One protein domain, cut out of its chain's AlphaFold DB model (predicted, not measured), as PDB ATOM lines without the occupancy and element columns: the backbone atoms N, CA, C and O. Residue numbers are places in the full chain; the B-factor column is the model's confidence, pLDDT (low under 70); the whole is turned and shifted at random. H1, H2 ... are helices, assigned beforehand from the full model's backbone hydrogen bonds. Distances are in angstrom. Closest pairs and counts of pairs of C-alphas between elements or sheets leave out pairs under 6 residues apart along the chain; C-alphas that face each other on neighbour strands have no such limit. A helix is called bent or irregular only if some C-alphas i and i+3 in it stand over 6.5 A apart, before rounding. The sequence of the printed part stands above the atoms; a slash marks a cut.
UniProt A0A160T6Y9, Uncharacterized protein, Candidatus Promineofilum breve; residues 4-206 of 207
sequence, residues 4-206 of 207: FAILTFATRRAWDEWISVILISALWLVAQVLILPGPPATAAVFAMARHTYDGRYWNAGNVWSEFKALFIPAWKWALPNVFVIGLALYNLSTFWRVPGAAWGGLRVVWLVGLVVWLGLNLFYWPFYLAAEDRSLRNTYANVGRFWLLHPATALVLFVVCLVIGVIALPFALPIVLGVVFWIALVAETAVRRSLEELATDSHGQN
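This is residues 4 to 206 of the 207 residues of an uncharacterized protein of Candidatus Promineofilum breve (UniProt A0A160T6Y9). A long helical hairpin, H5 and H6, has a cluster of shorter helices at its open end, where H3 lies across both, and a much longer helix, H8, runs past this body and sticks out as an arm at residues 180 to 206. H2 pairs beside H3, H4 packs on H3, H7 crosses H6, and H1 touches no helix. The printed part has 203 residues with eight named helices, H1 to H8 in order, and no named strand; the class is all helix, with mostly crossed packing. The whole is loose, with a radius of gyration of the C-alphas of 22.6 A, and elongated, spanning 83 by 54 by 31 A, the arm making the length.

Start at H8, residues 151 to 204, assigned as one helix by its hydrogen bonds but bent: C-alphas 167 and 170 are 6.8 A apart. Its arms, H8a (151 to 167) and H8b (170 to 204), stand at a tilt of 37 degrees, only just steep. H8a only just touches H6, residues 101 to 130, with 3 pairs of C-alphas within 8 A, the closest Gly 119 and Phe 158 at 6.0 A. H7, residues 136 to 149, touches H6 about perpendicular at 75 degrees, the closest C-alphas being Tyr 128 and Thr 139, 5.4 A. H5, residues 71 to 95, forms a hairpin with H6 at a shallow tilt of 15 degrees, opposite ways; find Ala 88 and Trp 110, their closest C-alphas, 5.9 A apart. H3, residues 38 to 53, touches H5 at Pro 40 and Phe 71, closest C-alphas at 4.8 A, and H6 at Phe 46 and Trp 125, 6.4 A. H2, residues 18 to 33, forms a second hairpin with H3, Gln 32 and Gly 38 having the closest C-alphas, 4.2 A. H4, residues 60 to 69, touches H3 at a steep tilt of 58 degrees, the closest C-alphas being Ala 44 and Phe 67, 5.2 A. H1, residues 4 to 16, is close to H2 but not clearly touching, with C-alphas of Ala 14 and Val 21 6.5 A apart. Each O i to N i+4 pair is within hydrogen-bond range in H1, H2, H3, H4, H7 and H8a; H5 has 20 of 21, H6 23 of 26, H8b 29 of 31.

Find C-alpha 4 at (14.877, 7.478, -88.071), where H1 begins. H5 is 35.4 A long, and H6, 43.9 A, is irregular, C-alphas 122 and 125 being 7.5 A apart. From C-alpha 170 at (-10.034, 6.688, -81.372), H8b runs 52.2 A to C-alpha 204 at (-32.445, 6.035, -34.214).

The C-alphas farthest apart are those of Leu 149 and Asn 206, 84.3 A. The printed part has no cut and no long link. Its mean pLDDT is 83.1; look for values under 70 at residue 5 and residues 202 to 206.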
ATOM      1  N   PHE A   4      15.010   8.680 -88.899       72.12
ATOM      2  CA  PHE A   4      14.877   7.478 -88.071       72.12
ATOM      3  C   PHE A   4      15.721   7.538 -86.796       72.12
ATOM      4  O   PHE A   4      15.250   7.126 -85.745       72.12
ATOM      5  N   ALA A   5      16.924   8.118 -86.854       69.38
ATOM      6  CA  ALA A   5      17.756   8.282 -85.664       69.38
ATOM      7  C   ALA A   5      17.120   9.248 -84.648       69.38
ATOM      8  O   ALA A   5      17.213   9.011 -83.448       69.38
ATOM      9  N   ILE A   6      16.434  10.297 -85.125       75.38
ATOM     10  CA  ILE A   6      15.690  11.237 -84.272       75.38
ATOM     11  C   ILE A   6      14.537  10.508 -83.576       75.38
ATOM     12  O   ILE A   6      14.381  10.637 -82.365       75.38
ATOM     13  N   LEU A   7      13.772   9.705 -84.323       74.00
ATOM     14  CA  LEU A   7      12.667   8.917 -83.772       74.00
ATOM     15  C   LEU A   7      13.162   7.913 -82.728       74.00
ATOM     16  O   LEU A   7      12.650   7.902 -81.615       74.00
ATOM     17  N   THR A   8      14.199   7.128 -83.033       71.81
ATOM     18  CA  THR A   8      14.754   6.150 -82.085       71.81
ATOM     19  C   THR A   8      15.282   6.817 -80.818       71.81
ATOM     20  O   THR A   8      15.042   6.318 -79.721       71.81
ATOM     21  N   PHE A   9      15.973   7.955 -80.948       71.56
ATOM     22  CA  PHE A   9      16.460   8.705 -79.793       71.56
ATOM     23  C   PHE A   9      15.304   9.229 -78.933       71.56
ATOM     24  O   PHE A   9      15.314   9.037 -77.720       71.56
ATOM     25  N   ALA A  10      14.283   9.824 -79.559       73.81
ATOM     26  CA  ALA A  10      13.103  10.325 -78.861       73.81
ATOM     27  C   ALA A  10      12.337   9.200 -78.147       73.81
ATOM     28  O   ALA A  10      11.991   9.346 -76.978       73.81
ATOM     29  N   THR A  11      12.126   8.057 -78.808       76.06
ATOM     30  CA  THR A  11      11.452   6.894 -78.213       76.06
ATOM     31  C   THR A  11      12.239   6.324 -77.041       76.06
ATOM     32  O   THR A  11      11.653   6.048 -75.999       76.06
ATOM     33  N   ARG A  12      13.564   6.182 -77.169       74.81
ATOM     34  CA  ARG A  12      14.411   5.688 -76.077       74.81
ATOM     35  C   ARG A  12      14.361   6.620 -74.870       74.81
ATOM     36  O   ARG A  12      14.160   6.159 -73.758       74.81
ATOM     37  N   ARG A  13      14.452   7.931 -75.100       75.12
ATOM     38  CA  ARG A  13      14.353   8.941 -74.040       75.12
ATOM     39  C   ARG A  13      12.990   8.907 -73.342       75.12
ATOM     40  O   ARG A  13      12.924   8.985 -72.122       75.12
ATOM     41  N   ALA A  14      11.913   8.754 -74.111       73.81
ATOM     42  CA  ALA A  14      10.566   8.625 -73.565       73.81
ATOM     43  C   ALA A  14      10.384   7.335 -72.750       73.81
ATOM     44  O   ALA A  14       9.640   7.331 -71.777       73.81
ATOM     45  N   TRP A  15      11.069   6.256 -73.133       80.50
ATOM     46  CA  TRP A  15      11.089   5.004 -72.380       80.50
ATOM     47  C   TRP A  15      11.875   5.127 -71.069       80.50
ATOM     48  O   TRP A  15      11.423   4.642 -70.035       80.50
ATOM     49  N   ASP A  16      13.012   5.825 -71.085       80.50
ATOM     50  CA  ASP A  16      13.833   6.051 -69.889       80.50
ATOM     51  C   ASP A  16      13.085   6.888 -68.825       80.50
ATOM     52  O   ASP A  16      13.225   6.644 -67.628       80.50
ATOM     53  N   GLU A  17      12.240   7.837 -69.248       79.38
ATOM     54  CA  GLU A  17      11.411   8.685 -68.368       79.38
ATOM     55  C   GLU A  17       9.915   8.307 -68.385       79.38
ATOM     56  O   GLU A  17       9.040   9.146 -68.154       79.38
ATOM     57  N   TRP A  18       9.605   7.033 -68.646       80.94
ATOM     58  CA  TRP A  18       8.249   6.544 -68.931       80.94
ATOM     59  C   TRP A  18       7.170   7.010 -67.946       80.94
ATOM     60  O   TRP A  18       6.106   7.471 -68.361       80.94
ATOM     61  N   ILE A  19       7.444   6.939 -66.637       83.00
ATOM     62  CA  ILE A  19       6.489   7.354 -65.597       83.00
ATOM     63  C   ILE A  19       6.158   8.844 -65.734       83.00
ATOM     64  O   ILE A  19       4.986   9.221 -65.756       83.00
ATOM     65  N   SER A  20       7.177   9.692 -65.875       80.75
ATOM     66  CA  SER A  20       7.011  11.139 -66.024       80.75
ATOM     67  C   SER A  20       6.247  11.479 -67.305       80.75
ATOM     68  O   SER A  20       5.327  12.299 -67.272       80.75
ATOM     69  N   VAL A  21       6.566  10.799 -68.413       82.69
ATOM     70  CA  VAL A  21       5.892  10.958 -69.711       82.69
ATOM     71  C   VAL A  21       4.412  10.576 -69.629       82.69
ATOM     72  O   VAL A  21       3.568  11.322 -70.130       82.69
ATOM     73  N   ILE A  22       4.066   9.468 -68.968       84.56
ATOM     74  CA  ILE A  22       2.664   9.082 -68.761       84.56
ATOM     75  C   ILE A  22       1.934  10.124 -67.923       84.56
ATOM     76  O   ILE A  22       0.850  10.557 -68.310       84.56
ATOM     77  N   LEU A  23       2.508  10.536 -66.791       85.19
ATOM     78  CA  LEU A  23       1.842  11.455 -65.867       85.19
ATOM     79  C   LEU A  23       1.551  12.804 -66.528       85.19
ATOM     80  O   LEU A  23       0.428  13.301 -66.439       85.19
ATOM     81  N   ILE A  24       2.523  13.378 -67.243       86.50
ATOM     82  CA  ILE A  24       2.293  14.642 -67.949       86.50
ATOM     83  C   ILE A  24       1.324  14.486 -69.122       86.50
ATOM     84  O   ILE A  24       0.515  15.381 -69.354       86.50
ATOM     85  N   SER A  25       1.339  13.347 -69.818       86.25
ATOM     86  CA  SER A  25       0.385  13.064 -70.897       86.25
ATOM     87  C   SER A  25      -1.043  12.890 -70.367       86.25
ATOM     88  O   SER A  25      -1.992  13.368 -70.986       86.25
ATOM     89  N   ALA A  26      -1.212  12.271 -69.196       84.69
ATOM     90  CA  ALA A  26      -2.505  12.147 -68.530       84.69
ATOM     91  C   ALA A  26      -3.041  13.516 -68.088       84.69
ATOM     92  O   ALA A  26      -4.193  13.850 -68.372       84.69
ATOM     93  N   LEU A  27      -2.196  14.347 -67.464       86.56
ATOM     94  CA  LEU A  27      -2.549  15.729 -67.119       86.56
ATOM     95  C   LEU A  27      -2.897  16.549 -68.363       86.56
ATOM     96  O   LEU A  27      -3.856  17.319 -68.350       86.56
ATOM     97  N   TRP A  28      -2.149  16.355 -69.450       88.56
ATOM     98  CA  TRP A  28      -2.424  16.986 -70.732       88.56
ATOM     99  C   TRP A  28      -3.793  16.577 -71.284       88.56
ATOM    100  O   TRP A  28      -4.554  17.456 -71.677       88.56
ATOM    101  N   LEU A  29      -4.154  15.288 -71.249       83.69
ATOM    102  CA  LEU A  29      -5.474  14.814 -71.683       83.69
ATOM    103  C   LEU A  29      -6.607  15.434 -70.860       83.69
ATOM    104  O   LEU A  29      -7.566  15.945 -71.435       83.69
ATOM    105  N   VAL A  30      -6.481  15.458 -69.530       83.25
ATOM    106  CA  VAL A  30      -7.462  16.123 -68.654       83.25
ATOM    107  C   VAL A  30      -7.574  17.609 -69.005       83.25
ATOM    108  O   VAL A  30      -8.674  18.155 -69.086       83.25
ATOM    109  N   ALA A  31      -6.448  18.266 -69.282       86.06
ATOM    110  CA  ALA A  31      -6.443  19.666 -69.668       86.06
ATOM    111  C   ALA A  31      -7.092  19.920 -71.041       86.06
ATOM    112  O   ALA A  31      -7.754  20.944 -71.211       86.06
ATOM    113  N   GLN A  32      -6.959  18.997 -72.002       83.06
ATOM    114  CA  GLN A  32      -7.667  19.083 -73.286       83.06
ATOM    115  C   GLN A  32      -9.188  19.023 -73.092       83.06
ATOM    116  O   GLN A  32      -9.904  19.804 -73.715       83.06
ATOM    117  N   VAL A  33      -9.684  18.159 -72.196       79.12
ATOM    118  CA  VAL A  33     -11.125  18.050 -71.887       79.12
ATOM    119  C   VAL A  33     -11.675  19.351 -71.311       79.12
ATOM    120  O   VAL A  33     -12.771  19.776 -71.662       79.12
ATOM    121  N   LEU A  34     -10.900  20.011 -70.453       81.62
ATOM    122  CA  LEU A  34     -11.294  21.279 -69.843       81.62
ATOM    123  C   LEU A  34     -11.254  22.464 -70.820       81.62
ATOM    124  O   LEU A  34     -11.754  23.531 -70.468       81.62
ATOM    125  N   ILE A  35     -10.673  22.291 -72.017       78.25
ATOM    126  CA  ILE A  35     -10.475  23.279 -73.094       78.25
ATOM    127  C   ILE A  35      -9.590  24.464 -72.674       78.25
ATOM    128  O   ILE A  35      -8.568  24.726 -73.305       78.25
ATOM    129  N   LEU A  36      -9.941  25.163 -71.593       83.00
ATOM    130  CA  LEU A  36      -9.258  26.348 -71.091       83.00
ATOM    131  C   LEU A  36      -7.770  26.105 -70.744       83.00
ATOM    132  O   LEU A  36      -6.926  26.900 -71.163       83.00
ATOM    133  N   PRO A  37      -7.398  25.031 -70.018       84.38
ATOM    134  CA  PRO A  37      -5.998  24.710 -69.759       84.38
ATOM    135  C   PRO A  37      -5.352  23.895 -70.890       84.38
ATOM    136  O   PRO A  37      -4.155  23.626 -70.813       84.38
ATOM    137  N   GLY A  38      -6.091  23.525 -71.940       83.88
ATOM    138  CA  GLY A  38      -5.607  22.682 -73.035       83.88
ATOM    139  C   GLY A  38      -4.383  23.266 -73.746       83.88
ATOM    140  O   GLY A  38      -3.337  22.609 -73.781       83.88
ATOM    141  N   PRO A  39      -4.439  24.505 -74.271       87.56
ATOM    142  CA  PRO A  39      -3.278  25.100 -74.921       87.56
ATOM    143  C   PRO A  39      -2.066  25.292 -74.000       87.56
ATOM    144  O   PRO A  39      -0.966  24.896 -74.396       87.56
ATOM    145  N   PRO A  40      -2.217  25.845 -72.778       87.94
ATOM    146  CA  PRO A  40      -1.112  25.931 -71.824       87.94
ATOM    147  C   PRO A  40      -0.522  24.567 -71.442       87.94
ATOM    148  O   PRO A  40       0.693  24.447 -71.296       87.94
ATOM    149  N   ALA A  41      -1.341  23.517 -71.336       87.31
ATOM    150  CA  ALA A  41      -0.851  22.167 -71.078       87.31
ATOM    151  C   ALA A  41      -0.013  21.633 -72.245       87.31
ATOM    152  O   ALA A  41       1.027  21.024 -72.011       87.31
ATOM    153  N   THR A  42      -0.409  21.892 -73.497       87.31
ATOM    154  CA  THR A  42       0.416  21.552 -74.669       87.31
ATOM    155  C   THR A  42       1.781  22.232 -74.587       87.31
ATOM    156  O   THR A  42       2.807  21.576 -74.759       87.31
ATOM    157  N   ALA A  43       1.815  23.523 -74.250       87.75
ATOM    158  CA  ALA A  43       3.061  24.261 -74.054       87.75
ATOM    159  C   ALA A  43       3.945  23.640 -72.959       87.75
ATOM    160  O   ALA A  43       5.148  23.465 -73.155       87.75
ATOM    161  N   ALA A  44       3.340  23.257 -71.830       88.31
ATOM    162  CA  ALA A  44       4.030  22.630 -70.707       88.31
ATOM    163  C   ALA A  44       4.612  21.251 -71.066       88.31
ATOM    164  O   ALA A  44       5.735  20.948 -70.664       88.31
ATOM    165  N   VAL A  45       3.911  20.442 -71.873       87.62
ATOM    166  CA  VAL A  45       4.445  19.168 -72.393       87.62
ATOM    167  C   VAL A  45       5.717  19.410 -73.206       87.62
ATOM    168  O   VAL A  45       6.727  18.743 -72.981       87.62
ATOM    169  N   PHE A  46       5.716  20.401 -74.103       86.31
ATOM    170  CA  PHE A  46       6.910  20.744 -74.883       86.31
ATOM    171  C   PHE A  46       8.038  21.334 -74.026       86.31
ATOM    172  O   PHE A  46       9.210  21.064 -74.298       86.31
ATOM    173  N   ALA A  47       7.715  22.089 -72.974       85.38
ATOM    174  CA  ALA A  47       8.706  22.565 -72.015       85.38
ATOM    175  C   ALA A  47       9.380  21.394 -71.285       85.38
ATOM    176  O   ALA A  47      10.609  21.329 -71.235       85.38
ATOM    177  N   MET A  48       8.609  20.418 -70.796       87.12
ATOM    178  CA  MET A  48       9.176  19.240 -70.131       87.12
ATOM    179  C   MET A  48       9.948  18.336 -71.090       87.12
ATOM    180  O   MET A  48      11.009  17.829 -70.726       87.12
ATOM    181  N   ALA A  49       9.498  18.199 -72.341       83.19
ATOM    182  CA  ALA A  49      10.262  17.509 -73.377       83.19
ATOM    183  C   ALA A  49      11.640  18.164 -73.594       83.19
ATOM    184  O   ALA A  49      12.639  17.466 -73.767       83.19
ATOM    185  N   ARG A  50      11.725  19.499 -73.508       80.50
ATOM    186  CA  ARG A  50      13.007  20.214 -73.543       80.50
ATOM    187  C   ARG A  50      13.850  19.975 -72.292       80.50
ATOM    188  O   ARG A  50      15.036  19.710 -72.433       80.50
ATOM    189  N   HIS A  51      13.278  20.026 -71.087       77.06
ATOM    190  CA  HIS A  51      14.023  19.693 -69.862       77.06
ATOM    191  C   HIS A  51      14.621  18.282 -69.928       77.06
ATOM    192  O   HIS A  51      15.803  18.100 -69.644       77.06
ATOM    193  N   THR A  52      13.826  17.326 -70.406       79.56
ATOM    194  CA  THR A  52      14.227  15.938 -70.661       79.56
ATOM    195  C   THR A  52      15.370  15.857 -71.677       79.56
ATOM    196  O   THR A  52      16.329  15.108 -71.480       79.56
ATOM    197  N   TYR A  53      15.306  16.642 -72.759       73.81
ATOM    198  CA  TYR A  53      16.375  16.736 -73.760       73.81
ATOM    199  C   TYR A  53      17.666  17.336 -73.182       73.81
ATOM    200  O   TYR A  53      18.746  16.799 -73.407       73.81
ATOM    201  N   ASP A  54      17.548  18.391 -72.373       79.00
ATOM    202  CA  ASP A  54      18.667  19.069 -71.707       79.00
ATOM    203  C   ASP A  54      19.262  18.249 -70.540       79.00
ATOM    204  O   ASP A  54      20.182  18.709 -69.867       79.00
ATOM    205  N   GLY A  55      18.725  17.058 -70.247       75.50
ATOM    206  CA  GLY A  55      19.171  16.213 -69.134       75.50
ATOM    207  C   GLY A  55      18.784  16.735 -67.747       75.50
ATOM    208  O   GLY A  55      19.364  16.313 -66.748       75.50
ATOM    209  N   ARG A  56      17.821  17.657 -67.667       79.12
ATOM    210  CA  ARG A  56      17.359  18.260 -66.414       79.12
ATOM    211  C   ARG A  56      16.180  17.475 -65.852       79.12
ATOM    212  O   ARG A  56      15.134  17.395 -66.490       79.12
ATOM    213  N   TYR A  57      16.331  16.968 -64.630       81.12
ATOM    214  CA  TYR A  57      15.219  16.373 -63.890       81.12
ATOM    215  C   TYR A  57      14.134  17.418 -63.614       81.12
ATOM    216  O   TYR A  57      14.429  18.565 -63.259       81.12
ATOM    217  N   TRP A  58      12.872  17.022 -63.755       83.81
ATOM    218  CA  TRP A  58      11.726  17.889 -63.533       83.81
ATOM    219  C   TRP A  58      10.659  17.202 -62.679       83.81
ATOM    220  O   TRP A  58      10.524  15.985 -62.673       83.81
ATOM    221  N   ASN A  59       9.922  18.002 -61.908       85.88
ATOM    222  CA  ASN A  59       8.866  17.542 -61.008       85.88
ATOM    223  C   ASN A  59       7.553  18.297 -61.282       85.88
ATOM    224  O   ASN A  59       7.508  19.208 -62.113       85.88
ATOM    225  N   ALA A  60       6.488  17.962 -60.549       84.88
ATOM    226  CA  ALA A  60       5.186  18.617 -60.693       84.88
ATOM    227  C   ALA A  60       5.233  20.145 -60.473       84.88
ATOM    228  O   ALA A  60       4.493  20.884 -61.123       84.88
ATOM    229  N   GLY A  61       6.127  20.637 -59.608       86.31
ATOM    230  CA  GLY A  61       6.336  22.071 -59.390       86.31
ATOM    231  C   GLY A  61       6.874  22.781 -60.636       86.31
ATOM    232  O   GLY A  61       6.379  23.851 -60.991       86.31
ATOM    233  N   ASN A  62       7.814  22.153 -61.348       87.00
ATOM    234  CA  ASN A  62       8.348  22.677 -62.608       87.00
ATOM    235  C   ASN A  62       7.273  22.700 -63.702       87.00
ATOM    236  O   ASN A  62       7.141  23.698 -64.406       87.00
ATOM    237  N   VAL A  63       6.451  21.645 -63.791       87.62
ATOM    238  CA  VAL A  63       5.311  21.594 -64.724       87.62
ATOM    239  C   VAL A  63       4.348  22.750 -64.461       87.62
ATOM    240  O   VAL A  63       3.955  23.449 -65.390       87.62
ATOM    241  N   TRP A  64       3.990  22.985 -63.196       89.94
ATOM    242  CA  TRP A  64       3.067  24.056 -62.822       89.94
ATOM    243  C   TRP A  64       3.647  25.456 -63.049       89.94
ATOM    244  O   TRP A  64       2.929  26.370 -63.461       89.94
ATOM    245  N   SER A  65       4.948  25.627 -62.806       90.75
ATOM    246  CA  SER A  65       5.663  26.875 -63.074       90.75
ATOM    247  C   SER A  65       5.652  27.213 -64.569       90.75
ATOM    248  O   SER A  65       5.191  28.293 -64.946       90.75
ATOM    249  N   GLU A  66       6.044  26.263 -65.424       89.19
ATOM    250  CA  GLU A  66       6.039  26.436 -66.883       89.19
ATOM    251  C   GLU A  66       4.619  26.604 -67.433       89.19
ATOM    252  O   GLU A  66       4.381  27.455 -68.286       89.19
ATOM    253  N   PHE A  67       3.640  25.871 -66.896       89.81
ATOM    254  CA  PHE A  67       2.231  26.028 -67.258       89.81
ATOM    255  C   PHE A  67       1.742  27.467 -67.043       89.81
ATOM    256  O   PHE A  67       1.120  28.053 -67.930       89.81
ATOM    257  N   LYS A  68       2.044  28.064 -65.882       90.75
ATOM    258  CA  LYS A  68       1.680  29.457 -65.581       90.75
ATOM    259  C   LYS A  68       2.439  30.447 -66.459       90.75
ATOM    260  O   LYS A  68       1.830  31.369 -66.996       90.75
ATOM    261  N   ALA A  69       3.746  30.250 -66.625       90.06
ATOM    262  CA  ALA A  69       4.588  31.127 -67.434       90.06
ATOM    263  C   ALA A  69       4.166  31.131 -68.914       90.06
ATOM    264  O   ALA A  69       4.179  32.172 -69.574       90.06
ATOM    265  N   LEU A  70       3.746  29.974 -69.432       90.56
ATOM    266  CA  LEU A  70       3.340  29.786 -70.822       90.56
ATOM    267  C   LEU A  70       1.836  29.960 -71.048       90.56
ATOM    268  O   LEU A  70       1.400  29.868 -72.192       90.56
ATOM    269  N   PHE A  71       1.049  30.289 -70.020       89.94
ATOM    270  CA  PHE A  71      -0.407  30.403 -70.131       89.94
ATOM    271  C   PHE A  71      -0.839  31.406 -71.209       89.94
ATOM    272  O   PHE A  71      -1.545  31.059 -72.156       89.94
ATOM    273  N   ILE A  72      -0.364  32.652 -71.114       89.38
ATOM    274  CA  ILE A  72      -0.690  33.709 -72.083       89.38
ATOM    275  C   ILE A  72      -0.059  33.425 -73.461       89.38
ATOM    276  O   ILE A  72      -0.776  33.511 -74.462       89.38
ATOM    277  N   PRO A  73       1.242  33.073 -73.567       89.06
ATOM    278  CA  PRO A  73       1.836  32.660 -74.838       89.06
ATOM    279  C   PRO A  73       1.080  31.542 -75.557       89.06
ATOM    280  O   PRO A  73       0.883  31.611 -76.770       89.06
ATOM    281  N   ALA A  74       0.619  30.533 -74.818       89.81
ATOM    282  CA  ALA A  74      -0.095  29.404 -75.388       89.81
ATOM    283  C   ALA A  74      -1.448  29.809 -75.966       89.81
ATOM    284  O   ALA A  74      -1.815  29.331 -77.036       89.81
ATOM    285  N   TRP A  75      -2.157  30.742 -75.330       89.69
ATOM    286  CA  TRP A  75      -3.389  31.305 -75.883       89.69
ATOM    287  C   TRP A  75      -3.154  32.150 -77.135       89.69
ATOM    288  O   TRP A  75      -3.909  32.039 -78.101       89.69
ATOM    289  N   LYS A  76      -2.068  32.933 -77.167       89.44
ATOM    290  CA  LYS A  76      -1.656  33.669 -78.375       89.44
ATOM    291  C   LYS A  76      -1.335  32.733 -79.545       89.44
ATOM    292  O   LYS A  76      -1.531  33.121 -80.692       89.44
ATOM    293  N   TRP A  77      -0.866  31.518 -79.267       90.19
ATOM    294  CA  TRP A  77      -0.668  30.468 -80.268       90.19
ATOM    295  C   TRP A  77      -1.969  29.726 -80.623       90.19
ATOM    296  O   TRP A  77      -2.215  29.440 -81.794       90.19
ATOM    297  N   ALA A  78      -2.826  29.434 -79.644       89.62
ATOM    298  CA  ALA A  78      -4.040  28.651 -79.859       89.62
ATOM    299  C   ALA A  78      -5.141  29.401 -80.603       89.62
ATOM    300  O   ALA A  78      -5.804  28.794 -81.437       89.62
ATOM    301  N   LEU A  79      -5.320  30.701 -80.355       90.81
ATOM    302  CA  LEU A  79      -6.358  31.488 -81.029       90.81
ATOM    303  C   LEU A  79      -6.212  31.461 -82.565       90.81
ATOM    304  O   LEU A  79      -7.177  31.081 -83.233       90.81
ATOM    305  N   PRO A  80      -5.030  31.753 -83.152       90.31
ATOM    306  CA  PRO A  80      -4.813  31.580 -84.589       90.31
ATOM    307  C   PRO A  80      -5.041  30.145 -85.068       90.31
ATOM    308  O   PRO A  80      -5.576  29.941 -86.152       90.31
ATOM    309  N   ASN A  81      -4.660  29.146 -84.268       89.69
ATOM    310  CA  ASN A  81      -4.828  27.745 -84.636       89.69
ATOM    311  C   ASN A  81      -6.292  27.334 -84.726       89.69
ATOM    312  O   ASN A  81      -6.701  26.782 -85.742       89.69
ATOM    313  N   VAL A  82      -7.083  27.645 -83.702       90.44
ATOM    314  CA  VAL A  82      -8.525  27.378 -83.694       90.44
ATOM    315  C   VAL A  82      -9.204  28.114 -84.842       90.44
ATOM    316  O   VAL A  82     -10.040  27.529 -85.524       90.44
ATOM    317  N   PHE A  83      -8.808  29.360 -85.111       92.56
ATOM    318  CA  PHE A  83      -9.361  30.135 -86.216       92.56
ATOM    319  C   PHE A  83      -9.055  29.508 -87.584       92.56
ATOM    320  O   PHE A  83      -9.976  29.244 -88.353       92.56
ATOM    321  N   VAL A  84      -7.784  29.227 -87.889       91.00
ATOM    322  CA  VAL A  84      -7.374  28.684 -89.196       91.00
ATOM    323  C   VAL A  84      -7.906  27.267 -89.402       91.00
ATOM    324  O   VAL A  84      -8.471  26.973 -90.454       91.00
ATOM    325  N   ILE A  85      -7.769  26.395 -88.399       91.50
ATOM    326  CA  ILE A  85      -8.247  25.009 -88.475       91.50
ATOM    327  C   ILE A  85      -9.776  24.989 -88.545       91.50
ATOM    328  O   ILE A  85     -10.332  24.301 -89.396       91.50
ATOM    329  N   GLY A  86     -10.459  25.772 -87.707       91.38
ATOM    330  CA  GLY A  86     -11.916  25.872 -87.711       91.38
ATOM    331  C   GLY A  86     -12.457  26.373 -89.049       91.38
ATOM    332  O   GLY A  86     -13.365  25.761 -89.608       91.38
ATOM    333  N   LEU A  87     -11.853  27.423 -89.613       91.88
ATOM    334  CA  LEU A  87     -12.235  27.960 -90.918       91.88
ATOM    335  C   LEU A  87     -11.997  26.953 -92.050       91.88
ATOM    336  O   LEU A  87     -12.858  26.797 -92.920       91.88
ATOM    337  N   ALA A  88     -10.857  26.256 -92.040       90.62
ATOM    338  CA  ALA A  88     -10.537  25.242 -93.039       90.62
ATOM    339  C   ALA A  88     -11.495  24.045 -92.958       90.62
ATOM    340  O   ALA A  88     -12.024  23.617 -93.981       90.62
ATOM    341  N   LEU A  89     -11.772  23.538 -91.752       91.69
ATOM    342  CA  LEU A  89     -12.712  22.438 -91.537       91.69
ATOM    343  C   LEU A  89     -14.144  22.827 -91.910       91.69
ATOM    344  O   LEU A  89     -14.831  22.029 -92.540       91.69
ATOM    345  N   TYR A  90     -14.582  24.044 -91.579       91.19
ATOM    346  CA  TYR A  90     -15.892  24.561 -91.974       91.19
ATOM    347  C   TYR A  90     -16.033  24.670 -93.498       91.19
ATOM    348  O   TYR A  90     -17.037  24.237 -94.063       91.19
ATOM    349  N   ASN A  91     -15.016  25.208 -94.181       90.94
ATOM    350  CA  ASN A  91     -15.006  25.279 -95.643       90.94
ATOM    351  C   ASN A  91     -15.034  23.877 -96.260       90.94
ATOM    352  O   ASN A  91     -15.842  23.605 -97.149       90.94
ATOM    353  N   LEU A  92     -14.176  22.977 -95.778       90.38
ATOM    354  CA  LEU A  92     -14.103  21.614 -96.287       90.38
ATOM    355  C   LEU A  92     -15.407  20.856 -96.058       90.38
ATOM    356  O   LEU A  92     -15.851  20.194 -96.985       90.38
ATOM    357  N   SER A  93     -16.042  20.969 -94.888       90.56
ATOM    358  CA  SER A  93     -17.295  20.267 -94.587       90.56
ATOM    359  C   SER A  93     -18.477  20.808 -95.395       90.56
ATOM    360  O   SER A  93     -19.236  20.024 -95.966       90.56
ATOM    361  N   THR A  94     -18.598  22.134 -95.503       87.88
ATOM    362  CA  THR A  94     -19.712  22.803 -96.193       87.88
ATOM    363  C   THR A  94     -19.634  22.604 -97.705       87.88
ATOM    364  O   THR A  94     -20.624  22.250 -98.344       87.88
ATOM    365  N   PHE A  95     -18.446  22.775 -98.293       84.88
ATOM    366  CA  PHE A  95     -18.256  22.726 -99.745       84.88
ATOM    367  C   PHE A  95     -17.785  21.359-100.261       84.88
ATOM    368  O   PHE A  95     -17.499  21.222-101.452       84.88
ATOM    369  N   TRP A  96     -17.735  20.320 -99.415       86.00
ATOM    370  CA  TRP A  96     -17.227  18.996 -99.805       86.00
ATOM    371  C   TRP A  96     -17.952  18.409-101.018       86.00
ATOM    372  O   TRP A  96     -17.327  17.861-101.927       86.00
ATOM    373  N   ARG A  97     -19.286  18.515-101.004       88.06
ATOM    374  CA  ARG A  97     -20.196  17.864-101.957       88.06
ATOM    375  C   ARG A  97     -20.572  18.750-103.144       88.06
ATOM    376  O   ARG A  97     -21.293  18.289-104.022       88.06
ATOM    377  N   VAL A  98     -20.110  20.000-103.176       87.12
ATOM    378  CA  VAL A  98     -20.480  20.940-104.239       87.12
ATOM    379  C   VAL A  98     -19.751  20.554-105.537       87.12
ATOM    380  O   VAL A  98     -18.516  20.479-105.549       87.12
ATOM    381  N   PRO A  99     -20.483  20.269-106.630       81.38
ATOM    382  CA  PRO A  99     -19.879  19.906-107.906       81.38
ATOM    383  C   PRO A  99     -19.279  21.133-108.613       81.38
ATOM    384  O   PRO A  99     -19.710  22.266-108.412       81.38
ATOM    385  N   GLY A 100     -18.276  20.902-109.462       88.25
ATOM    386  CA  GLY A 100     -17.615  21.941-110.263       88.25
ATOM    387  C   GLY A 100     -16.099  21.991-110.063       88.25
ATOM    388  O   GLY A 100     -15.597  21.838-108.948       88.25
ATOM    389  N   ALA A 101     -15.364  22.222-111.156       83.62
ATOM    390  CA  ALA A 101     -13.898  22.218-111.165       83.62
ATOM    391  C   ALA A 101     -13.294  23.311-110.265       83.62
ATOM    392  O   ALA A 101     -12.344  23.043-109.534       83.62
ATOM    393  N   ALA A 102     -13.893  24.508-110.242       86.69
ATOM    394  CA  ALA A 102     -13.461  25.604-109.370       86.69
ATOM    395  C   ALA A 102     -13.580  25.238-107.877       86.69
ATOM    396  O   ALA A 102     -12.632  25.408-107.111       86.69
ATOM    397  N   TRP A 103     -14.706  24.641-107.474       85.50
ATOM    398  CA  TRP A 103     -14.917  24.145-106.110       85.50
ATOM    399  C   TRP A 103     -14.024  22.945-105.779       85.50
ATOM    400  O   TRP A 103     -13.628  22.761-104.631       85.50
ATOM    401  N   GLY A 104     -13.688  22.118-106.774       86.44
ATOM    402  CA  GLY A 104     -12.678  21.062-106.656       86.44
ATOM    403  C   GLY A 104     -11.292  21.620-106.330       86.44
ATOM    404  O   GLY A 104     -10.680  21.202-105.350       86.44
ATOM    405  N   GLY A 105     -10.835  22.620-107.088       87.62
ATOM    406  CA  GLY A 105      -9.569  23.307-106.828       87.62
ATOM    407  C   GLY A 105      -9.534  23.963-105.447       87.62
ATOM    408  O   GLY A 105      -8.576  23.770-104.701       87.62
ATOM    409  N   LEU A 106     -10.610  24.654-105.056       88.94
ATOM    410  CA  LEU A 106     -10.706  25.294-103.741       88.94
ATOM    411  C   LEU A 106     -10.600  24.283-102.585       88.94
ATOM    412  O   LEU A 106      -9.915  24.551-101.600       88.94
ATOM    413  N   ARG A 107     -11.210  23.095-102.716       89.12
ATOM    414  CA  ARG A 107     -11.079  22.001-101.734       89.12
ATOM    415  C   ARG A 107      -9.633  21.543-101.581       89.12
ATOM    416  O   ARG A 107      -9.166  21.389-100.457       89.12
ATOM    417  N   VAL A 108      -8.917  21.362-102.692       89.62
ATOM    418  CA  VAL A 108      -7.496  20.981-102.664       89.62
ATOM    419  C   VAL A 108      -6.659  22.071-102.000       89.62
ATOM    420  O   VAL A 108      -5.832  21.755-101.152       89.62
ATOM    421  N   VAL A 109      -6.903  23.345-102.318       91.31
ATOM    422  CA  VAL A 109      -6.193  24.477-101.700       91.31
ATOM    423  C   VAL A 109      -6.400  24.501-100.185       91.31
ATOM    424  O   VAL A 109      -5.423  24.602 -99.447       91.31
ATOM    425  N   TRP A 110      -7.638  24.351 -99.703       90.81
ATOM    426  CA  TRP A 110      -7.914  24.302 -98.263       90.81
ATOM    427  C   TRP A 110      -7.320  23.070 -97.585       90.81
ATOM    428  O   TRP A 110      -6.787  23.184 -96.484       90.81
ATOM    429  N   LEU A 111      -7.372  21.907 -98.237       91.50
ATOM    430  CA  LEU A 111      -6.799  20.674 -97.704       91.50
ATOM    431  C   LEU A 111      -5.273  20.779 -97.585       91.50
ATOM    432  O   LEU A 111      -4.718  20.513 -96.523       91.50
ATOM    433  N   VAL A 112      -4.596  21.213 -98.650       91.12
ATOM    434  CA  VAL A 112      -3.142  21.425 -98.657       91.12
ATOM    435  C   VAL A 112      -2.760  22.511 -97.659       91.12
ATOM    436  O   VAL A 112      -1.830  22.317 -96.882       91.12
ATOM    437  N   GLY A 113      -3.500  23.622 -97.624       90.88
ATOM    438  CA  GLY A 113      -3.290  24.699 -96.661       90.88
ATOM    439  C   GLY A 113      -3.387  24.211 -95.215       90.88
ATOM    440  O   GLY A 113      -2.519  24.531 -94.407       90.88
ATOM    441  N   LEU A 114      -4.379  23.371 -94.903       91.38
ATOM    442  CA  LEU A 114      -4.535  22.764 -93.582       91.38
ATOM    443  C   LEU A 114      -3.368  21.828 -93.245       91.38
ATOM    444  O   LEU A 114      -2.811  21.914 -92.154       91.38
ATOM    445  N   VAL A 115      -2.960  20.967 -94.180       89.44
ATOM    446  CA  VAL A 115      -1.821  20.053 -93.993       89.44
ATOM    447  C   VAL A 115      -0.529  20.830 -93.737       89.44
ATOM    448  O   VAL A 115       0.197  20.523 -92.792       89.44
ATOM    449  N   VAL A 116      -0.263  21.872 -94.527       89.50
ATOM    450  CA  VAL A 116       0.897  22.755 -94.338       89.50
ATOM    451  C   VAL A 116       0.821  23.452 -92.982       89.50
ATOM    452  O   VAL A 116       1.807  23.466 -92.248       89.50
ATOM    453  N   TRP A 117      -0.348  23.980 -92.607       91.94
ATOM    454  CA  TRP A 117      -0.544  24.644 -91.320       91.94
ATOM    455  C   TRP A 117      -0.258  23.712 -90.137       91.94
ATOM    456  O   TRP A 117       0.454  24.091 -89.204       91.94
ATOM    457  N   LEU A 118      -0.739  22.468 -90.186       89.44
ATOM    458  CA  LEU A 118      -0.439  21.453 -89.173       89.44
ATOM    459  C   LEU A 118       1.059  21.114 -89.134       89.44
ATOM    460  O   LEU A 118       1.636  20.995 -88.052       89.44
ATOM    461  N   GLY A 119       1.711  21.027 -90.295       83.12
ATOM    462  CA  GLY A 119       3.153  20.792 -90.398       83.12
ATOM    463  C   GLY A 119       4.004  21.903 -89.782       83.12
ATOM    464  O   GLY A 119       5.025  21.626 -89.151       83.12
ATOM    465  N   LEU A 120       3.570  23.160 -89.899       86.19
ATOM    466  CA  LEU A 120       4.213  24.280 -89.207       86.19
ATOM    467  C   LEU A 120       4.010  24.187 -87.687       86.19
ATOM    468  O   LEU A 120       4.942  24.414 -86.916       86.19
ATOM    469  N   ASN A 121       2.810  23.808 -87.245       87.25
ATOM    470  CA  ASN A 121       2.491  23.723 -85.822       87.25
ATOM    471  C   ASN A 121       3.240  22.611 -85.086       87.25
ATOM    472  O   ASN A 121       3.549  22.783 -83.908       87.25
ATOM    473  N   LEU A 122       3.612  21.528 -85.776       83.38
ATOM    474  CA  LEU A 122       4.403  20.444 -85.185       83.38
ATOM    475  C   LEU A 122       5.731  20.936 -84.584       83.38
ATOM    476  O   LEU A 122       6.142  20.474 -83.522       83.38
ATOM    477  N   PHE A 123       6.395  21.887 -85.246       81.62
ATOM    478  CA  PHE A 123       7.701  22.402 -84.817       81.62
ATOM    479  C   PHE A 123       7.616  23.755 -84.102       81.62
ATOM    480  O   PHE A 123       8.636  24.267 -83.648       81.62
ATOM    481  N   TYR A 124       6.419  24.327 -83.960       84.81
ATOM    482  CA  TYR A 124       6.237  25.656 -83.383       84.81
ATOM    483  C   TYR A 124       6.809  25.764 -81.961       84.81
ATOM    484  O   TYR A 124       7.655  26.618 -81.701       84.81
ATOM    485  N   TRP A 125       6.391  24.886 -81.044       81.38
ATOM    486  CA  TRP A 125       6.794  24.956 -79.635       81.38
ATOM    487  C   TRP A 125       8.295  24.727 -79.406       81.38
ATOM    488  O   TRP A 125       8.890  25.522 -78.676       81.38
ATOM    489  N   PRO A 126       8.946  23.728 -80.039       82.12
ATOM    490  CA  PRO A 126      10.398  23.583 -79.972       82.12
ATOM    491  C   PRO A 126      11.155  24.859 -80.371       82.12
ATOM    492  O   PRO A 126      12.047  25.287 -79.640       82.12
ATOM    493  N   PHE A 127      10.768  25.508 -81.477       78.62
ATOM    494  CA  PHE A 127      11.401  26.756 -81.919       78.62
ATOM    495  C   PHE A 127      11.065  27.943 -81.014       78.62
ATOM    496  O   PHE A 127      11.952  28.738 -80.716       78.62
ATOM    497  N   TYR A 128       9.821  28.051 -80.543       80.31
ATOM    498  CA  TYR A 128       9.394  29.122 -79.639       80.31
ATOM    499  C   TYR A 128      10.175  29.091 -78.326       80.31
ATOM    500  O   TYR A 128      10.616  30.124 -77.827       80.31
ATOM    501  N   LEU A 129      10.355  27.895 -77.760       78.88
ATOM    502  CA  LEU A 129      11.093  27.724 -76.518       78.88
ATOM    503  C   LEU A 129      12.588  27.971 -76.739       78.88
ATOM    504  O   LEU A 129      13.218  28.615 -75.900       78.88
ATOM    505  N   ALA A 130      13.161  27.473 -77.838       75.50
ATOM    506  CA  ALA A 130      14.586  27.611 -78.137       75.50
ATOM    507  C   ALA A 130      15.019  29.045 -78.492       75.50
ATOM    508  O   ALA A 130      16.188  29.371 -78.304       75.50
ATOM    509  N   ALA A 131      14.111  29.886 -78.993       79.62
ATOM    510  CA  ALA A 131      14.425  31.250 -79.403       79.62
ATOM    511  C   ALA A 131      14.739  32.178 -78.215       79.62
ATOM    512  O   ALA A 131      14.057  32.150 -77.187       79.62
ATOM    513  N   GLU A 132      15.737  33.048 -78.396       74.25
ATOM    514  CA  GLU A 132      16.041  34.143 -77.463       74.25
ATOM    515  C   GLU A 132      14.925  35.201 -77.471       74.25
ATOM    516  O   GLU A 132      14.428  35.582 -76.414       74.25
ATOM    517  N   ASP A 133      14.467  35.609 -78.663       78.56
ATOM    518  CA  ASP A 133      13.272  36.444 -78.830       78.56
ATOM    519  C   ASP A 133      12.030  35.586 -79.104       78.56
ATOM    520  O   ASP A 133      11.850  35.015 -80.189       78.56
ATOM    521  N   ARG A 134      11.143  35.532 -78.106       78.75
ATOM    522  CA  ARG A 134       9.916  34.724 -78.088       78.75
ATOM    523  C   ARG A 134       8.754  35.414 -78.809       78.75
ATOM    524  O   ARG A 134       7.659  35.574 -78.265       78.75
ATOM    525  N   SER A 135       8.977  35.817 -80.057       82.56
ATOM    526  CA  SER A 135       7.955  36.422 -80.911       82.56
ATOM    527  C   SER A 135       7.327  35.396 -81.872       82.56
ATOM    528  O   SER A 135       8.011  34.554 -82.465       82.56
ATOM    529  N   LEU A 136       5.998  35.466 -82.057       80.81
ATOM    530  CA  LEU A 136       5.247  34.547 -82.939       80.81
ATOM    531  C   LEU A 136       5.809  34.563 -84.368       80.81
ATOM    532  O   LEU A 136       6.011  33.521 -84.988       80.81
ATOM    533  N   ARG A 137       6.092  35.767 -84.877       84.06
ATOM    534  CA  ARG A 137       6.584  35.990 -86.240       84.06
ATOM    535  C   ARG A 137       7.954  35.352 -86.458       84.06
ATOM    536  O   ARG A 137       8.145  34.674 -87.463       84.06
ATOM    537  N   ASN A 138       8.885  35.549 -85.523       84.50
ATOM    538  CA  ASN A 138      10.220  34.963 -85.613       84.50
ATOM    539  C   ASN A 138      10.156  33.433 -85.527       84.50
ATOM    540  O   ASN A 138      10.810  32.734 -86.298       84.50
ATOM    541  N   THR A 139       9.287  32.905 -84.663       85.69
ATOM    542  CA  THR A 139       9.079  31.458 -84.521       85.69
ATOM    543  C   THR A 139       8.614  30.828 -85.833       85.69
ATOM    544  O   THR A 139       9.256  29.902 -86.324       85.69
ATOM    545  N   TYR A 140       7.555  31.357 -86.456       85.69
ATOM    546  CA  TYR A 140       7.074  30.834 -87.739       85.69
ATOM    547  C   TYR A 140       8.090  31.017 -88.873       85.69
ATOM    548  O   TYR A 140       8.208  30.137 -89.725       85.69
ATOM    549  N   ALA A 141       8.870  32.104 -88.870       85.62
ATOM    550  CA  ALA A 141       9.955  32.286 -89.833       85.62
ATOM    551  C   ALA A 141      11.038  31.201 -89.688       85.62
ATOM    552  O   ALA A 141      11.502  30.659 -90.691       85.62
ATOM    553  N   ASN A 142      11.406  30.835 -88.457       84.19
ATOM    554  CA  ASN A 142      12.393  29.784 -88.192       84.19
ATOM    555  C   ASN A 142      11.861  28.382 -88.509       84.19
ATOM    556  O   ASN A 142      12.578  27.587 -89.112       84.19
ATOM    557  N   VAL A 143      10.589  28.104 -88.210       83.56
ATOM    558  CA  VAL A 143       9.925  26.863 -88.638       83.56
ATOM    559  C   VAL A 143       9.910  26.760 -90.166       83.56
ATOM    560  O   VAL A 143      10.265  25.720 -90.717       83.56
ATOM    561  N   GLY A 144       9.553  27.843 -90.864       81.75
ATOM    562  CA  GLY A 144       9.582  27.893 -92.326       81.75
ATOM    563  C   GLY A 144      10.984  27.642 -92.883       81.75
ATOM    564  O   GLY A 144      11.154  26.820 -93.780       81.75
ATOM    565  N   ARG A 145      12.013  28.271 -92.299       84.00
ATOM    566  CA  ARG A 145      13.419  28.012 -92.652       84.00
ATOM    567  C   ARG A 145      13.804  26.549 -92.439       84.00
ATOM    568  O   ARG A 145      14.462  25.981 -93.300       84.00
ATOM    569  N   PHE A 146      13.372  25.922 -91.346       78.31
ATOM    570  CA  PHE A 146      13.640  24.505 -91.093       78.31
ATOM    571  C   PHE A 146      13.020  23.597 -92.161       78.31
ATOM    572  O   PHE A 146      13.698  22.713 -92.683       78.31
ATOM    573  N   TRP A 147      11.769  23.855 -92.547       82.00
ATOM    574  CA  TRP A 147      11.106  23.138 -93.639       82.00
ATOM    575  C   TRP A 147      11.822  23.315 -94.985       82.00
ATOM    576  O   TRP A 147      11.925  22.357 -95.744       82.00
ATOM    577  N   LEU A 148      12.352  24.508 -95.269       86.56
ATOM    578  CA  LEU A 148      13.076  24.790 -96.515       86.56
ATOM    579  C   LEU A 148      14.484  24.178 -96.545       86.56
ATOM    580  O   LEU A 148      14.917  23.690 -97.584       86.56
ATOM    581  N   LEU A 149      15.197  24.186 -95.417       81.06
ATOM    582  CA  LEU A 149      16.560  23.655 -95.318       81.06
ATOM    583  C   LEU A 149      16.586  22.129 -95.175       81.06
ATOM    584  O   LEU A 149      17.524  21.472 -95.631       81.06
ATOM    585  N   HIS A 150      15.565  21.544 -94.541       83.50
ATOM    586  CA  HIS A 150      15.490  20.111 -94.250       83.50
ATOM    587  C   HIS A 150      14.134  19.484 -94.633       83.50
ATOM    588  O   HIS A 150      13.530  18.784 -93.812       83.50
ATOM    589  N   PRO A 151      13.670  19.640 -95.890       83.88
ATOM    590  CA  PRO A 151      12.314  19.270 -96.304       83.88
ATOM    591  C   PRO A 151      12.019  17.782 -96.118       83.88
ATOM    592  O   PRO A 151      10.979  17.420 -95.578       83.88
ATOM    593  N   ALA A 152      12.958  16.904 -96.485       81.56
ATOM    594  CA  ALA A 152      12.778  15.461 -96.338       81.56
ATOM    595  C   ALA A 152      12.681  15.030 -94.864       81.56
ATOM    596  O   ALA A 152      11.874  14.174 -94.515       81.56
ATOM    597  N   THR A 153      13.486  15.633 -93.981       74.12
ATOM    598  CA  THR A 153      13.450  15.300 -92.547       74.12
ATOM    599  C   THR A 153      12.164  15.820 -91.910       74.12
ATOM    600  O   THR A 153      11.497  15.066 -91.206       74.12
ATOM    601  N   ALA A 154      11.787  17.069 -92.197       76.56
ATOM    602  CA  ALA A 154      10.556  17.670 -91.698       76.56
ATOM    603  C   ALA A 154       9.313  16.895 -92.165       76.56
ATOM    604  O   ALA A 154       8.451  16.586 -91.346       76.56
ATOM    605  N   LEU A 155       9.267  16.495 -93.442       85.19
ATOM    606  CA  LEU A 155       8.163  15.719 -94.006       85.19
ATOM    607  C   LEU A 155       8.032  14.339 -93.356       85.19
ATOM    608  O   LEU A 155       6.928  13.958 -92.982       85.19
ATOM    609  N   VAL A 156       9.132  13.598 -93.185       83.69
ATOM    610  CA  VAL A 156       9.086  12.271 -92.546       83.69
ATOM    611  C   VAL A 156       8.599  12.378 -91.103       83.69
ATOM    612  O   VAL A 156       7.702  11.637 -90.710       83.69
ATOM    613  N   LEU A 157       9.143  13.318 -90.322       80.50
ATOM    614  CA  LEU A 157       8.701  13.539 -88.942       80.50
ATOM    615  C   LEU A 157       7.226  13.955 -88.890       80.50
ATOM    616  O   LEU A 157       6.477  13.440 -88.066       80.50
ATOM    617  N   PHE A 158       6.795  14.830 -89.799       86.81
ATOM    618  CA  PHE A 158       5.404  15.247 -89.894       86.81
ATOM    619  C   PHE A 158       4.465  14.088 -90.214       86.81
ATOM    620  O   PHE A 158       3.485  13.900 -89.501       86.81
ATOM    621  N   VAL A 159       4.770  13.283 -91.235       88.56
ATOM    622  CA  VAL A 159       3.943  12.133 -91.625       88.56
ATOM    623  C   VAL A 159       3.862  11.116 -90.491       88.56
ATOM    624  O   VAL A 159       2.770  10.655 -90.174       88.56
ATOM    625  N   VAL A 160       4.983  10.799 -89.837       87.44
ATOM    626  CA  VAL A 160       4.999   9.865 -88.703       87.44
ATOM    627  C   VAL A 160       4.138  10.389 -87.551       87.44
ATOM    628  O   VAL A 160       3.267   9.668 -87.070       87.44
ATOM    629  N   CYS A 161       4.316  11.649 -87.146       86.81
ATOM    630  CA  CYS A 161       3.510  12.257 -86.087       86.81
ATOM    631  C   CYS A 161       2.023  12.344 -86.459       86.81
ATOM    632  O   CYS A 161       1.170  12.092 -85.611       86.81
ATOM    633  N   LEU A 162       1.704  12.666 -87.716       88.56
ATOM    634  CA  LEU A 162       0.330  12.746 -88.210       88.56
ATOM    635  C   LEU A 162      -0.349  11.374 -88.170       88.56
ATOM    636  O   LEU A 162      -1.448  11.256 -87.641       88.56
ATOM    637  N   VAL A 163       0.312  10.336 -88.687       90.75
ATOM    638  CA  VAL A 163      -0.217   8.965 -88.703       90.75
ATOM    639  C   VAL A 163      -0.424   8.453 -87.280       90.75
ATOM    640  O   VAL A 163      -1.506   7.964 -86.969       90.75
ATOM    641  N   ILE A 164       0.567   8.618 -86.397       87.88
ATOM    642  CA  ILE A 164       0.448   8.212 -84.990       87.88
ATOM    643  C   ILE A 164      -0.689   8.976 -84.305       87.88
ATOM    644  O   ILE A 164      -1.507   8.363 -83.625       87.88
ATOM    645  N   GLY A 165      -0.785  10.291 -84.516       85.69
ATOM    646  CA  GLY A 165      -1.852  11.114 -83.950       85.69
ATOM    647  C   GLY A 165      -3.244  10.670 -84.407       85.69
ATOM    648  O   GLY A 165      -4.136  10.507 -83.579       85.69
ATOM    649  N   VAL A 166      -3.421  10.404 -85.705       87.25
ATOM    650  CA  VAL A 166      -4.695   9.921 -86.265       87.25
ATOM    651  C   VAL A 166      -5.059   8.540 -85.720       87.25
ATOM    652  O   VAL A 166      -6.210   8.326 -85.346       87.25
ATOM    653  N   ILE A 167      -4.094   7.623 -85.624       88.12
ATOM    654  CA  ILE A 167      -4.312   6.290 -85.044       88.12
ATOM    655  C   ILE A 167      -4.651   6.384 -83.551       88.12
ATOM    656  O   ILE A 167      -5.440   5.583 -83.062       88.12
ATOM    657  N   ALA A 168      -4.089   7.353 -82.825       84.81
ATOM    658  CA  ALA A 168      -4.326   7.535 -81.394       84.81
ATOM    659  C   ALA A 168      -5.692   8.171 -81.068       84.81
ATOM    660  O   ALA A 168      -6.224   7.940 -79.980       84.81
ATOM    661  N   LEU A 169      -6.288   8.944 -81.987       81.50
ATOM    662  CA  LEU A 169      -7.555   9.661 -81.760       81.50
ATOM    663  C   LEU A 169      -8.703   8.764 -81.249       81.50
ATOM    664  O   LEU A 169      -9.320   9.127 -80.242       81.50
ATOM    665  N   PRO A 170      -8.989   7.590 -81.853       81.25
ATOM    666  CA  PRO A 170     -10.034   6.688 -81.372       81.25
ATOM    667  C   PRO A 170      -9.806   6.144 -79.964       81.25
ATOM    668  O   PRO A 170     -10.766   5.710 -79.345       81.25
ATOM    669  N   PHE A 171      -8.574   6.149 -79.449       81.44
ATOM    670  CA  PHE A 171      -8.265   5.660 -78.101       81.44
ATOM    671  C   PHE A 171      -8.428   6.748 -77.036       81.44
ATOM    672  O   PHE A 171      -8.748   6.443 -75.890       81.44
ATOM    673  N   ALA A 172      -8.272   8.022 -77.407       75.56
ATOM    674  CA  ALA A 172      -8.496   9.142 -76.496       75.56
ATOM    675  C   ALA A 172      -9.988   9.320 -76.149       75.56
ATOM    676  O   ALA A 172     -10.333   9.580 -74.998       75.56
ATOM    677  N   LEU A 173     -10.882   9.134 -77.128       71.00
ATOM    678  CA  LEU A 173     -12.333   9.322 -76.976       71.00
ATOM    679  C   LEU A 173     -12.975   8.422 -75.895       71.00
ATOM    680  O   LEU A 173     -13.640   8.962 -75.010       71.00
ATOM    681  N   PRO A 174     -12.771   7.088 -75.893       76.62
ATOM    682  CA  PRO A 174     -13.304   6.191 -74.868       76.62
ATOM    683  C   PRO A 174     -12.834   6.541 -73.457       76.62
ATOM    684  O   PRO A 174     -13.620   6.455 -72.519       76.62
ATOM    685  N   ILE A 175     -11.577   6.971 -73.306       74.31
ATOM    686  CA  ILE A 175     -11.025   7.381 -72.008       74.31
ATOM    687  C   ILE A 175     -11.772   8.613 -71.490       74.31
ATOM    688  O   ILE A 175     -12.228   8.622 -70.349       74.31
ATOM    689  N   VAL A 176     -11.961   9.628 -72.338       70.38
ATOM    690  CA  VAL A 176     -12.687  10.852 -71.970       70.38
ATOM    691  C   VAL A 176     -14.143  10.551 -71.609       70.38
ATOM    692  O   VAL A 176     -14.619  10.988 -70.561       70.38
ATOM    693  N   LEU A 177     -14.846   9.775 -72.439       73.62
ATOM    694  CA  LEU A 177     -16.248   9.417 -72.199       73.62
ATOM    695  C   LEU A 177     -16.415   8.565 -70.930       73.62
ATOM    696  O   LEU A 177     -17.348   8.789 -70.158       73.62
ATOM    697  N   GLY A 178     -15.490   7.634 -70.675       74.44
ATOM    698  CA  GLY A 178     -15.487   6.799 -69.475       74.44
ATOM    699  C   GLY A 178     -15.306   7.602 -68.185       74.44
ATOM    700  O   GLY A 178     -16.010   7.350 -67.208       74.44
ATOM    701  N   VAL A 179     -14.428   8.612 -68.185       76.19
ATOM    702  CA  VAL A 179     -14.213   9.487 -67.016       76.19
ATOM    703  C   VAL A 179     -15.470  10.282 -66.667       76.19
ATOM    704  O   VAL A 179     -15.812  10.384 -65.492       76.19
ATOM    705  N   VAL A 180     -16.196  10.809 -67.658       73.06
ATOM    706  CA  VAL A 180     -17.440  11.562 -67.410       73.06
ATOM    707  C   VAL A 180     -18.499  10.676 -66.751       73.06
ATOM    708  O   VAL A 180     -19.114  11.078 -65.764       73.06
ATOM    709  N   PHE A 181     -18.680   9.453 -67.254       72.56
ATOM    710  CA  PHE A 181     -19.617   8.501 -66.659       72.56
ATOM    711  C   PHE A 181     -19.195   8.085 -65.245       72.56
ATOM    712  O   PHE A 181     -20.027   8.009 -64.344       72.56
ATOM    713  N   TRP A 182     -17.895   7.884 -65.019       78.12
ATOM    714  CA  TRP A 182     -17.364   7.586 -63.691       78.12
ATOM    715  C   TRP A 182     -17.599   8.731 -62.694       78.12
ATOM    716  O   TRP A 182     -18.039   8.470 -61.579       78.12
ATOM    717  N   ILE A 183     -17.398   9.996 -63.090       78.56
ATOM    718  CA  ILE A 183     -17.717  11.163 -62.244       78.56
ATOM    719  C   ILE A 183     -19.205  11.172 -61.874       78.56
ATOM    720  O   ILE A 183     -19.544  11.397 -60.711       78.56
ATOM    721  N   ALA A 184     -20.090  10.897 -62.837       79.31
ATOM    722  CA  ALA A 184     -21.524  10.810 -62.578       79.31
ATOM    723  C   ALA A 184     -21.851   9.699 -61.564       79.31
ATOM    724  O   ALA A 184     -22.611   9.940 -60.630       79.31
ATOM    725  N   LEU A 185     -21.229   8.520 -61.691       83.94
ATOM    726  CA  LEU A 185     -21.382   7.424 -60.728       83.94
ATOM    727  C   LEU A 185     -20.876   7.787 -59.332       83.94
ATOM    728  O   LEU A 185     -21.535   7.463 -58.347       83.94
ATOM    729  N   VAL A 186     -19.727   8.462 -59.230       80.31
ATOM    730  CA  VAL A 186     -19.182   8.919 -57.944       80.31
ATOM    731  C   VAL A 186     -20.148   9.892 -57.271       80.31
ATOM    732  O   VAL A 186     -20.458   9.719 -56.093       80.31
ATOM    733  N   ALA A 187     -20.656  10.880 -58.013       75.88
ATOM    734  CA  ALA A 187     -21.618  11.851 -57.496       75.88
ATOM    735  C   ALA A 187     -22.922  11.176 -57.040       75.88
ATOM    736  O   ALA A 187     -23.417  11.458 -55.952       75.88
ATOM    737  N   GLU A 188     -23.448  10.253 -57.843       88.94
ATOM    738  CA  GLU A 188     -24.675   9.517 -57.536       88.94
ATOM    739  C   GLU A 188     -24.517   8.639 -56.287       88.94
ATOM    740  O   GLU A 188     -25.319   8.731 -55.355       88.94
ATOM    741  N   THR A 189     -23.415   7.886 -56.214       80.06
ATOM    742  CA  THR A 189     -23.101   7.013 -55.076       80.06
ATOM    743  C   THR A 189     -22.949   7.820 -53.787       80.06
ATOM    744  O   THR A 189     -23.424   7.397 -52.734       80.06
ATOM    745  N   ALA A 190     -22.304   8.992 -53.855       79.69
ATOM    746  CA  ALA A 190     -22.141   9.878 -52.705       79.69
ATOM    747  C   ALA A 190     -23.493  10.387 -52.178       79.69
ATOM    748  O   ALA A 190     -23.733  10.355 -50.972       79.69
ATOM    749  N   VAL A 191     -24.396  10.800 -53.076       86.56
ATOM    750  CA  VAL A 191     -25.743  11.256 -52.704       86.56
ATOM    751  C   VAL A 191     -26.557  10.120 -52.088       86.56
ATOM    752  O   VAL A 191     -27.158  10.316 -51.035       86.56
ATOM    753  N   ARG A 192     -26.560   8.922 -52.690       86.69
ATOM    754  CA  ARG A 192     -27.300   7.776 -52.134       86.69
ATOM    755  C   ARG A 192     -26.842   7.411 -50.731       86.69
ATOM    756  O   ARG A 192     -27.685   7.275 -49.853       86.69
ATOM    757  N   ARG A 193     -25.528   7.320 -50.505       82.12
ATOM    758  CA  ARG A 193     -24.982   7.017 -49.174       82.12
ATOM    759  C   ARG A 193     -25.367   8.069 -48.138       82.12
ATOM    760  O   ARG A 193     -25.772   7.710 -47.043       82.12
ATOM    761  N   SER A 194     -25.324   9.351 -48.503       80.19
ATOM    762  CA  SER A 194     -25.768  10.429 -47.612       80.19
ATOM    763  C   SER A 194     -27.253  10.317 -47.245       80.19
ATOM    764  O   SER A 194     -27.619  10.560 -46.096       80.19
ATOM    765  N   LEU A 195     -28.114   9.934 -48.193       88.00
ATOM    766  CA  LEU A 195     -29.542   9.728 -47.930       88.00
ATOM    767  C   LEU A 195     -29.803   8.490 -47.059       88.00
ATOM    768  O   LEU A 195     -30.684   8.527 -46.203       88.00
ATOM    769  N   GLU A 196     -29.041   7.412 -47.257       86.75
ATOM    770  CA  GLU A 196     -29.106   6.204 -46.426       86.75
ATOM    771  C   GLU A 196     -28.697   6.500 -44.975       86.75
ATOM    772  O   GLU A 196     -29.415   6.127 -44.048       86.75
ATOM    773  N   GLU A 197     -27.605   7.237 -44.758       80.19
ATOM    774  CA  GLU A 197     -27.158   7.660 -43.421       80.19
ATOM    775  C   GLU A 197     -28.230   8.497 -42.701       80.19
ATOM    776  O   GLU A 197     -28.634   8.156 -41.588       80.19
ATOM    777  N   LEU A 198     -28.787   9.513 -43.372       80.56
ATOM    778  CA  LEU A 198     -29.870  10.345 -42.828       80.56
ATOM    779  C   LEU A 198     -31.127   9.537 -42.469       80.56
ATOM    780  O   LEU A 198     -31.769   9.798 -41.448       80.56
ATOM    781  N   ALA A 199     -31.490   8.548 -43.290       78.69
ATOM    782  CA  ALA A 199     -32.621   7.670 -43.005       78.69
ATOM    783  C   ALA A 199     -32.364   6.816 -41.753       78.69
ATOM    784  O   ALA A 199     -33.254   6.660 -40.914       78.69
ATOM    785  N   THR A 200     -31.141   6.311 -41.587       78.62
ATOM    786  CA  THR A 200     -30.768   5.476 -40.438       78.62
ATOM    787  C   THR A 200     -30.768   6.276 -39.129       78.62
ATOM    788  O   THR A 200     -31.318   5.808 -38.130       78.62
ATOM    789  N   ASP A 201     -30.267   7.515 -39.147       70.88
ATOM    790  CA  ASP A 201     -30.283   8.421 -37.987       70.88
ATOM    791  C   ASP A 201     -31.708   8.831 -37.578       70.88
ATOM    792  O   ASP A 201     -32.037   8.866 -36.389       70.88
ATOM    793  N   SER A 202     -32.597   9.060 -38.552       62.91
ATOM    794  CA  SER A 202     -34.006   9.390 -38.285       62.91
ATOM    795  C   SER A 202     -34.776   8.248 -37.599       62.91
ATOM    796  O   SER A 202     -35.687   8.489 -36.804       62.91
ATOM    797  N   HIS A 203     -34.385   6.995 -37.853       60.75
ATOM    798  CA  HIS A 203     -34.932   5.823 -37.170       60.75
ATOM    799  C   HIS A 203     -34.320   5.598 -35.778       60.75
ATOM    800  O   HIS A 203     -34.980   5.004 -34.925       60.75
ATOM    801  N   GLY A 204     -33.101   6.084 -35.526       59.28
ATOM    802  CA  GLY A 204     -32.445   6.035 -34.214       59.28
ATOM    803  C   GLY A 204     -32.978   7.057 -33.203       59.28
ATOM    804  O   GLY A 204     -33.002   6.757 -32.016       59.28
ATOM    805  N   GLN A 205     -33.452   8.225 -33.653       55.22
ATOM    806  CA  GLN A 205     -34.027   9.274 -32.787       55.22
ATOM    807  C   GLN A 205     -35.481   9.028 -32.344       55.22
ATOM    808  O   GLN A 205     -35.944   9.668 -31.405       55.22
ATOM    809  N   ASN A 206     -36.207   8.121 -33.008       53.69
ATOM    810  CA  ASN A 206     -37.596   7.761 -32.681       53.69
ATOM    811  C   ASN A 206     -37.713   6.525 -31.758       53.69
ATOM    812  O   ASN A 206     -38.789   5.931 -31.654       53.69
TER     813      ASN A 206